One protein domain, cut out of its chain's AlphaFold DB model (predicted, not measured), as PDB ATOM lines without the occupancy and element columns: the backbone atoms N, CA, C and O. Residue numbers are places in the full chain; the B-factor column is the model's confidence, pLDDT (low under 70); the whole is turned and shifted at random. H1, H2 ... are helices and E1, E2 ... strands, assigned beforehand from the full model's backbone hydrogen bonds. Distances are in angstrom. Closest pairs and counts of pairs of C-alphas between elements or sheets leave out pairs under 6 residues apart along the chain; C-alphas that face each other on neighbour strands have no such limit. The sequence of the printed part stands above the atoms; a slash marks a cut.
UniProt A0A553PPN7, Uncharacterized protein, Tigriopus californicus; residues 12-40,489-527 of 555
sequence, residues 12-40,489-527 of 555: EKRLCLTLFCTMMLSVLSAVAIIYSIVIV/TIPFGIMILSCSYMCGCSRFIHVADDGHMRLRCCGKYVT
ATOM      1  N   GLU A  12      48.481  12.581 -23.755       71.50
ATOM      2  CA  GLU A  12      47.308  13.468 -23.681       71.50
ATOM      3  C   GLU A  12      46.169  12.879 -22.852       71.50
ATOM      4  O   GLU A  12      45.578  13.578 -22.038       71.50
ATOM      5  N   LYS A  13      45.916  11.569 -22.971       77.62
ATOM      6  CA  LYS A  13      44.870  10.888 -22.190       77.62
ATOM      7  C   LYS A  13      45.097  11.016 -20.684       77.62
ATOM      8  O   LYS A  13      44.142  11.214 -19.943       77.62
ATOM      9  N   ARG A  14      46.354  10.928 -20.232       78.19
ATOM     10  CA  ARG A  14      46.704  11.082 -18.811       78.19
ATOM     11  C   ARG A  14      46.524  12.527 -18.366       78.19
ATOM     12  O   ARG A  14      45.985  12.764 -17.296       78.19
ATOM     13  N   LEU A  15      46.918  13.479 -19.206       78.62
ATOM     14  CA  LEU A  15      46.820  14.901 -18.905       78.62
ATOM     15  C   LEU A  15      45.353  15.362 -18.836       78.62
ATOM     16  O   LEU A  15      44.950  15.943 -17.832       78.62
ATOM     17  N   CYS A  16      44.530  14.986 -19.819       82.38
ATOM     18  CA  CYS A  16      43.084  15.219 -19.798       82.38
ATOM     19  C   CYS A  16      42.403  14.548 -18.600       82.38
ATOM     20  O   CYS A  16      41.574  15.178 -17.953       82.38
ATOM     21  N   LEU A  17      42.772  13.304 -18.268       85.38
ATOM     22  CA  LEU A  17      42.222  12.612 -17.100       85.38
ATOM     23  C   LEU A  17      42.591  13.333 -15.797       85.38
ATOM     24  O   LEU A  17      41.717  13.570 -14.974       85.38
ATOM     25  N   THR A  18      43.857  13.735 -15.621       86.56
ATOM     26  CA  THR A  18      44.273  14.482 -14.422       86.56
ATOM     27  C   THR A  18      43.566  15.829 -14.311       86.56
ATOM     28  O   THR A  18      43.081  16.158 -13.235       86.56
ATOM     29  N   LEU A  19      43.429  16.575 -15.414       86.69
ATOM     30  CA  LEU A  19      42.667  17.825 -15.441       86.69
ATOM     31  C   LEU A  19      41.216  17.593 -15.033       86.69
ATOM     32  O   LEU A  19      40.742  18.245 -14.111       86.69
ATOM     33  N   PHE A  20      40.547  16.618 -15.652       90.56
ATOM     34  CA  PHE A  20      39.173  16.262 -15.320       90.56
ATOM     35  C   PHE A  20      39.017  15.902 -13.836       90.56
ATOM     36  O   PHE A  20      38.160  16.465 -13.160       90.56
ATOM     37  N   CYS A  21      39.883  15.034 -13.302       91.88
ATOM     38  CA  CYS A  21      39.850  14.650 -11.892       91.88
ATOM     39  C   CYS A  21      40.080  15.849 -10.961       91.88
ATOM     40  O   CYS A  21      39.357  15.994  -9.983       91.88
ATOM     41  N   THR A  22      41.036  16.734 -11.260       91.38
ATOM     42  CA  THR A  22      41.293  17.925 -10.425       91.38
ATOM     43  C   THR A  22      40.174  18.963 -10.499       91.38
ATOM     44  O   THR A  22      39.816  19.538  -9.474       91.38
ATOM     45  N   MET A  23      39.552  19.152 -11.668       92.00
ATOM     46  CA  MET A  23      38.357  19.988 -11.807       92.00
ATOM     47  C   MET A  23      37.196  19.404 -11.000       92.00
ATOM     48  O   MET A  23      36.582  20.115 -10.208       92.00
ATOM     49  N   MET A  24      36.941  18.100 -11.127       94.12
ATOM     50  CA  MET A  24      35.902  17.408 -10.368       94.12
ATOM     51  C   MET A  24      36.143  17.508  -8.855       94.12
ATOM     52  O   MET A  24      35.227  17.875  -8.125       94.12
ATOM     53  N   LEU A  25      37.370  17.260  -8.386       93.62
ATOM     54  CA  LEU A  25      37.739  17.402  -6.973       93.62
ATOM     55  C   LEU A  25      37.551  18.836  -6.471       93.62
ATOM     56  O   LEU A  25      37.049  19.017  -5.367       93.62
ATOM     57  N   SER A  26      37.883  19.848  -7.280       93.12
ATOM     58  CA  SER A  26      37.662  21.250  -6.904       93.12
ATOM     59  C   SER A  26      36.173  21.566  -6.720       93.12
ATOM     60  O   SER A  26      35.794  22.140  -5.701       93.12
ATOM     61  N   VAL A  27      35.311  21.107  -7.635       94.19
ATOM     62  CA  VAL A  27      33.857  21.308  -7.544       94.19
ATOM     63  C   VAL A  27      33.287  20.569  -6.335       94.19
ATOM     64  O   VAL A  27      32.556  21.166  -5.549       94.19
ATOM     65  N   LEU A  28      33.666  19.304  -6.134       94.31
ATOM     66  CA  LEU A  28      33.235  18.526  -4.972       94.31
ATOM     67  C   LEU A  28      33.710  19.150  -3.658       94.31
ATOM     68  O   LEU A  28      32.942  19.188  -2.704       94.31
ATOM     69  N   SER A  29      34.933  19.687  -3.611       94.56
ATOM     70  CA  SER A  29      35.449  20.376  -2.425       94.56
ATOM     71  C   SER A  29      34.677  21.662  -2.123       94.56
ATOM     72  O   SER A  29      34.347  21.907  -0.968       94.56
ATOM     73  N   ALA A  30      34.306  22.443  -3.143       93.00
ATOM     74  CA  ALA A  30      33.510  23.654  -2.964       93.00
ATOM     75  C   ALA A  30      32.106  23.327  -2.430       93.00
ATOM     76  O   ALA A  30      31.645  23.950  -1.476       93.00
ATOM     77  N   VAL A  31      31.457  22.304  -2.996       94.00
ATOM     78  CA  VAL A  31      30.160  21.814  -2.510       94.00
ATOM     79  C   VAL A  31      30.285  21.282  -1.080       94.00
ATOM     80  O   VAL A  31      29.481  21.645  -0.225       94.00
ATOM     81  N   ALA A  32      31.321  20.492  -0.786       93.12
ATOM     82  CA  ALA A  32      31.570  19.964   0.552       93.12
ATOM     83  C   ALA A  32      31.761  21.077   1.591       93.12
ATOM     84  O   ALA A  32      31.226  20.962   2.689       93.12
ATOM     85  N   ILE A  33      32.457  22.169   1.251       92.19
ATOM     86  CA  ILE A  33      32.614  23.329   2.141       92.19
ATOM     87  C   ILE A  33      31.256  23.979   2.429       92.19
ATOM     88  O   ILE A  33      30.963  24.251   3.588       92.19
ATOM     89  N   ILE A  34      30.405  24.179   1.413       92.25
ATOM     90  CA  ILE A  34      29.067  24.774   1.596       92.25
ATOM     91  C   ILE A  34      28.224  23.943   2.572       92.25
ATOM     92  O   ILE A  34      27.636  24.500   3.496       92.25
ATOM     93  N   TYR A  35      28.204  22.618   2.413       90.19
ATOM     94  CA  TYR A  35      27.486  21.739   3.339       90.19
ATOM     95  C   TYR A  35      28.131  21.695   4.728       90.19
ATOM     96  O   TYR A  35      27.421  21.722   5.730       90.19
ATOM     97  N   SER A  36      29.467  21.679   4.804       90.56
ATOM     98  CA  SER A  36      30.195  21.652   6.079       90.56
ATOM     99  C   SER A  36      29.954  22.911   6.906       90.56
ATOM    100  O   SER A  36      29.931  22.823   8.128       90.56
ATOM    101  N   ILE A  37      29.713  24.065   6.269       90.12
ATOM    102  CA  ILE A  37      29.355  25.296   6.986       90.12
ATOM    103  C   ILE A  37      28.102  25.075   7.838       90.12
ATOM    104  O   ILE A  37      28.120  25.381   9.027       90.12
ATOM    105  N   VAL A  38      27.040  24.523   7.246       87.62
ATOM    106  CA  VAL A  38      25.752  24.372   7.937       87.62
ATOM    107  C   VAL A  38      25.744  23.166   8.876       87.62
ATOM    108  O   VAL A  38      25.210  23.258   9.968       87.62
ATOM    109  N   ILE A  39      26.355  22.050   8.473       86.75
ATOM    110  CA  ILE A  39      26.290  20.784   9.224       86.75
ATOM    111  C   ILE A  39      27.327  20.718  10.350       86.75
ATOM    112  O   ILE A  39      27.098  20.045  11.350       86.75
ATOM    113  N   VAL A  40      28.488  21.360  10.177       88.69
ATOM    114  CA  VAL A  40      29.624  21.225  11.100       88.69
ATOM    115  C   VAL A  40      30.033  22.571  11.682       88.69
ATOM    116  O   VAL A  40      30.189  22.668  12.891       88.69
ATOM    117  N   THR A 489      40.196  21.639   7.315       93.88
ATOM    118  CA  THR A 489      41.520  21.471   6.699       93.88
ATOM    119  C   THR A 489      41.504  20.554   5.480       93.88
ATOM    120  O   THR A 489      42.194  20.851   4.504       93.88
ATOM    121  N   ILE A 490      40.711  19.476   5.487       94.25
ATOM    122  CA  ILE A 490      40.701  18.489   4.397       94.25
ATOM    123  C   ILE A 490      40.101  19.074   3.105       94.25
ATOM    124  O   ILE A 490      40.809  19.097   2.091       94.25
ATOM    125  N   PRO A 491      38.856  19.597   3.083       93.94
ATOM    126  CA  PRO A 491      38.270  20.142   1.858       93.94
ATOM    127  C   PRO A 491      39.025  21.375   1.365       93.94
ATOM    128  O   PRO A 491      39.267  21.509   0.166       93.94
ATOM    129  N   PHE A 492      39.464  22.243   2.282       93.81
ATOM    130  CA  PHE A 492      40.241  23.430   1.935       93.81
ATOM    131  C   PHE A 492      41.608  23.068   1.339       93.81
ATOM    132  O   PHE A 492      42.009  23.632   0.320       93.81
ATOM    133  N   GLY A 493      42.299  22.081   1.916       94.81
ATOM    134  CA  GLY A 493      43.560  21.563   1.391       94.81
ATOM    135  C   GLY A 493      43.405  20.972  -0.011       94.81
ATOM    136  O   GLY A 493      44.170  21.319  -0.913       94.81
ATOM    137  N   ILE A 494      42.375  20.146  -0.231       94.69
ATOM    138  CA  ILE A 494      42.059  19.579  -1.553       94.69
ATOM    139  C   ILE A 494      41.740  20.688  -2.560       94.69
ATOM    140  O   ILE A 494      42.221  20.639  -3.698       94.69
ATOM    141  N   MET A 495      40.979  21.706  -2.152       93.75
ATOM    142  CA  MET A 495      40.630  22.843  -2.999       93.75
ATOM    143  C   MET A 495      41.877  23.635  -3.414       93.75
ATOM    144  O   MET A 495      42.071  23.882  -4.603       93.75
ATOM    145  N   ILE A 496      42.763  23.983  -2.474       94.94
ATOM    146  CA  ILE A 496      44.009  24.710  -2.771       94.94
ATOM    147  C   ILE A 496      44.916  23.901  -3.699       94.94
ATOM    148  O   ILE A 496      45.438  24.440  -4.680       94.94
ATOM    149  N   LEU A 497      45.106  22.610  -3.422       94.94
ATOM    150  CA  LEU A 497      45.935  21.739  -4.257       94.94
ATOM    151  C   LEU A 497      45.357  21.609  -5.673       94.94
ATOM    152  O   LEU A 497      46.092  21.717  -6.653       94.94
ATOM    153  N   SER A 498      44.037  21.472  -5.798       94.38
ATOM    154  CA  SER A 498      43.366  21.376  -7.099       94.38
ATOM    155  C   SER A 498      43.436  22.693  -7.879       94.38
ATOM    156  O   SER A 498      43.792  22.700  -9.056       94.38
ATOM    157  N   CYS A 499      43.165  23.827  -7.228       91.88
ATOM    158  CA  CYS A 499      43.224  25.150  -7.851       91.88
ATOM    159  C   CYS A 499      44.650  25.537  -8.259       91.88
ATOM    160  O   CYS A 499      44.857  26.042  -9.361       91.88
ATOM    161  N   SER A 500      45.650  25.263  -7.415       92.38
ATOM    162  CA  SER A 500      47.058  25.508  -7.756       92.38
ATOM    163  C   SER A 500      47.517  24.646  -8.935       92.38
ATOM    164  O   SER A 500      48.186  25.166  -9.834       92.38
ATOM    165  N   TYR A 501      47.089  23.378  -9.003       91.19
ATOM    166  CA  TYR A 501      47.327  22.514 -10.158       91.19
ATOM    167  C   TYR A 501      46.686  23.078 -11.432       91.19
ATOM    168  O   TYR A 501      47.371  23.220 -12.443       91.19
ATOM    169  N   MET A 502      45.411  23.483 -11.382       87.94
ATOM    170  CA  MET A 502      44.712  24.080 -12.529       87.94
ATOM    171  C   MET A 502      45.368  25.383 -13.005       87.94
ATOM    172  O   MET A 502      45.573  25.558 -14.206       87.94
ATOM    173  N   CYS A 503      45.760  26.272 -12.088       89.31
ATOM    174  CA  CYS A 503      46.496  27.497 -12.413       89.31
ATOM    175  C   CYS A 503      47.850  27.194 -13.071       89.31
ATOM    176  O   CYS A 503      48.225  27.833 -14.057       89.31
ATOM    177  N   GLY A 504      48.572  26.188 -12.565       87.56
ATOM    178  CA  GLY A 504      49.803  25.701 -13.181       87.56
ATOM    179  C   GLY A 504      49.553  25.187 -14.598       87.56
ATOM    180  O   GLY A 504      50.179  25.646 -15.553       87.56
ATOM    181  N   CYS A 505      48.584  24.291 -14.760       84.19
ATOM    182  CA  CYS A 505      48.186  23.745 -16.050       84.19
ATOM    183  C   CYS A 505      47.758  24.829 -17.047       84.19
ATOM    184  O   CYS A 505      48.198  24.787 -18.188       84.19
ATOM    185  N   SER A 506      46.993  25.841 -16.631       84.19
ATOM    186  CA  SER A 506      46.608  26.968 -17.493       84.19
ATOM    187  C   SER A 506      47.820  27.740 -18.030       84.19
ATOM    188  O   SER A 506      47.817  28.189 -19.174       84.19
ATOM    189  N   ARG A 507      48.891  27.856 -17.235       84.06
ATOM    190  CA  ARG A 507      50.119  28.552 -17.642       84.06
ATOM    191  C   ARG A 507      51.046  27.688 -18.500       84.06
ATOM    192  O   ARG A 507      51.767  28.222 -19.344       84.06
ATOM    193  N   PHE A 508      51.068  26.378 -18.263       81.81
ATOM    194  CA  PHE A 508      51.996  25.456 -18.922       81.81
ATOM    195  C   PHE A 508      51.397  24.726 -20.126       81.81
ATOM    196  O   PHE A 508      52.159  24.284 -20.980       81.81
ATOM    197  N   ILE A 509      50.078  24.593 -20.238       81.31
ATOM    198  CA  ILE A 509      49.437  23.897 -21.357       81.31
ATOM    199  C   ILE A 509      49.207  24.875 -22.503       81.31
ATOM    200  O   ILE A 509      48.637  25.948 -22.339       81.31
ATOM    201  N   HIS A 510      49.637  24.472 -23.690       78.06
ATOM    202  CA  HIS A 510      49.382  25.168 -24.938       78.06
ATOM    203  C   HIS A 510      48.649  24.223 -25.886       78.06
ATOM    204  O   HIS A 510      49.127  23.116 -26.151       78.06
ATOM    205  N   VAL A 511      47.515  24.674 -26.419       76.00
ATOM    206  CA  VAL A 511      46.808  23.988 -27.506       76.00
ATOM    207  C   VAL A 511      47.413  24.485 -28.810       76.00
ATOM    208  O   VAL A 511      47.392  25.682 -29.084       76.00
ATOM    209  N   ALA A 512      48.072  23.601 -29.551       67.50
ATOM    210  CA  ALA A 512      48.620  23.951 -30.857       67.50
ATOM    211  C   ALA A 512      47.519  23.921 -31.935       67.50
ATOM    212  O   ALA A 512      46.447  23.357 -31.721       67.50
ATOM    213  N   ASP A 513      47.784  24.531 -33.095       70.38
ATOM    214  CA  ASP A 513      46.819  24.647 -34.206       70.38
ATOM    215  C   ASP A 513      46.385  23.284 -34.790       70.38
ATOM    216  O   ASP A 513      45.439  23.206 -35.569       70.38
ATOM    217  N   ASP A 514      47.058  22.197 -34.401       66.06
ATOM    218  CA  ASP A 514      46.705  20.808 -34.704       66.06
ATOM    219  C   ASP A 514      45.652  20.213 -33.745       66.06
ATOM    220  O   ASP A 514      45.279  19.052 -33.894       66.06
ATOM    221  N   GLY A 515      45.170  20.989 -32.767       68.00
ATOM    222  CA  GLY A 515      44.180  20.567 -31.770       68.00
ATOM    223  C   GLY A 515      44.753  19.733 -30.618       68.00
ATOM    224  O   GLY A 515      43.993  19.265 -29.771       68.00
ATOM    225  N   HIS A 516      46.077  19.555 -30.555       70.88
ATOM    226  CA  HIS A 516      46.751  18.715 -29.562       70.88
ATOM    227  C   HIS A 516      47.251  19.515 -28.346       70.88
ATOM    228  O   HIS A 516      47.708  20.658 -28.464       70.88
ATOM    229  N   MET A 517      47.194  18.901 -27.157       72.06
ATOM    230  CA  MET A 517      47.595  19.532 -25.890       72.06
ATOM    231  C   MET A 517      49.072  19.261 -25.590       72.06
ATOM    232  O   MET A 517      49.499  18.112 -25.467       72.06
ATOM    233  N   ARG A 518      49.869  20.324 -25.423       73.31
ATOM    234  CA  ARG A 518      51.320  20.227 -25.179       73.31
ATOM    235  C   ARG A 518      51.725  21.005 -23.930       73.31
ATOM    236  O   ARG A 518      51.194  22.085 -23.682       73.31
ATOM    237  N   LEU A 519      52.703  20.501 -23.173       71.69
ATOM    238  CA  LEU A 519      53.286  21.220 -22.035       71.69
ATOM    239  C   LEU A 519      54.464  22.079 -22.503       71.69
ATOM    240  O   LEU A 519      55.380  21.593 -23.165       71.69
ATOM    241  N   ARG A 520      54.461  23.360 -22.142       69.12
ATOM    242  CA  ARG A 520      55.522  24.328 -22.419       69.12
ATOM    243  C   ARG A 520      56.405  24.472 -21.181       69.12
ATOM    244  O   ARG A 520      56.028  25.147 -20.233       69.12
ATOM    245  N   CYS A 521      57.599  23.887 -21.194       66.19
ATOM    246  CA  CYS A 521      58.572  24.009 -20.106       66.19
ATOM    247  C   CYS A 521      59.870  24.637 -20.639       66.19
ATOM    248  O   CYS A 521      60.390  24.201 -21.663       66.19
ATOM    249  N   CYS A 522      60.377  25.693 -19.988       66.94
ATOM    250  CA  CYS A 522      61.624  26.381 -20.373       66.94
ATOM    251  C   CYS A 522      61.712  26.756 -21.872       66.94
ATOM    252  O   CYS A 522      62.760  26.621 -22.502       66.94
ATOM    253  N   GLY A 523      60.594  27.185 -22.471       64.12
ATOM    254  CA  GLY A 523      60.530  27.562 -23.890       64.12
ATOM    255  C   GLY A 523      60.466  26.394 -24.885       64.12
ATOM    256  O   GLY A 523      60.384  26.650 -26.084       64.12
ATOM    257  N   LYS A 524      60.451  25.138 -24.419       62.75
ATOM    258  CA  LYS A 524      60.326  23.925 -25.245       62.75
ATOM    259  C   LYS A 524      58.972  23.246 -25.022       62.75
ATOM    260  O   LYS A 524      58.433  23.276 -23.916       62.75
ATOM    261  N   TYR A 525      58.425  22.642 -26.077       63.78
ATOM    262  CA  TYR A 525      57.190  21.858 -26.014       63.78
ATOM    263  C   TYR A 525      57.531  20.385 -25.798       63.78
ATOM    264  O   TYR A 525      58.194  19.769 -26.634       63.78
ATOM    265  N   VAL A 526      57.069  19.834 -24.680       61.88
ATOM    266  CA  VAL A 526      57.297  18.445 -24.285       61.88
ATOM    267  C   VAL A 526      55.955  17.720 -24.333       61.88
ATOM    268  O   VAL A 526      54.993  18.127 -23.679       61.88
ATOM    269  N   THR A 527      55.874  16.651 -25.117       55.91
ATOM    270  CA  THR A 527      54.840  15.623 -24.941       55.91
ATOM    271  C   THR A 527      55.482  14.472 -24.170       55.91
ATOM    272  O   THR A 527      56.706  14.393 -24.101       55.91
TER     273      THR A 527
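This is residues 12 to 40 and 489 to 527 of the 555 residues of an uncharacterized protein of Tigriopus californicus (UniProt A0A553PPN7). Two long helices, H1 and H2, run opposite ways and make a rod, with a small sheet of three short strands at one end, where H1 begins and H2 ends. The printed part has 68 residues, in the order H1 H2 E1 E2 E3, and is mostly helix. The antiparallel sheet, order E1 E2 E3, is a meander, each strand the antiparallel neighbour of the one before. The whole is loose, with a radius of gyration of the C-alphas of 15.2 A, and spans 48 by 21 by 16 A.

H1, residues 12 to 40, begins at C-alpha (47.308, 13.468, -23.681), measures 39.8 A and has a kink of 29 degrees near residue 34. H2, residues 489 to 508, measures 28.0 A. E1 is residues 509 to 511, E2 517 to 521, and E3 524 to 526, ending at C-alpha (57.297, 18.445, -24.285).

H1 and H2 touch, closest at the C-alphas of Ser 29 and Pro 491, 5.1 A, at a shallow tilt of 33 degrees, only just short of steep. H1 only grazes the sheet with residues 12 to 16, and H2 with residues 505 to 508. In the hairpin E1 and E2, N 510 and O 518 are within hydrogen-bond range at 2.8 A; in the hairpin E2 and E3, N 521 and O 524 at 2.9 A. Every O i to N i+4 pair is within range in H2, and 24 of 25 in H1.

The C-alphas of Val 40 and Asp 514, the two farthest apart, are 48.9 A apart. Residues 41 to 488 are not printed, and C-alphas 40 and 489 are 12.7 A apart across the cut. The links printed whole are tight. The pLDDT is under 70 at residues 512, 514 to 515 and 520 to 527.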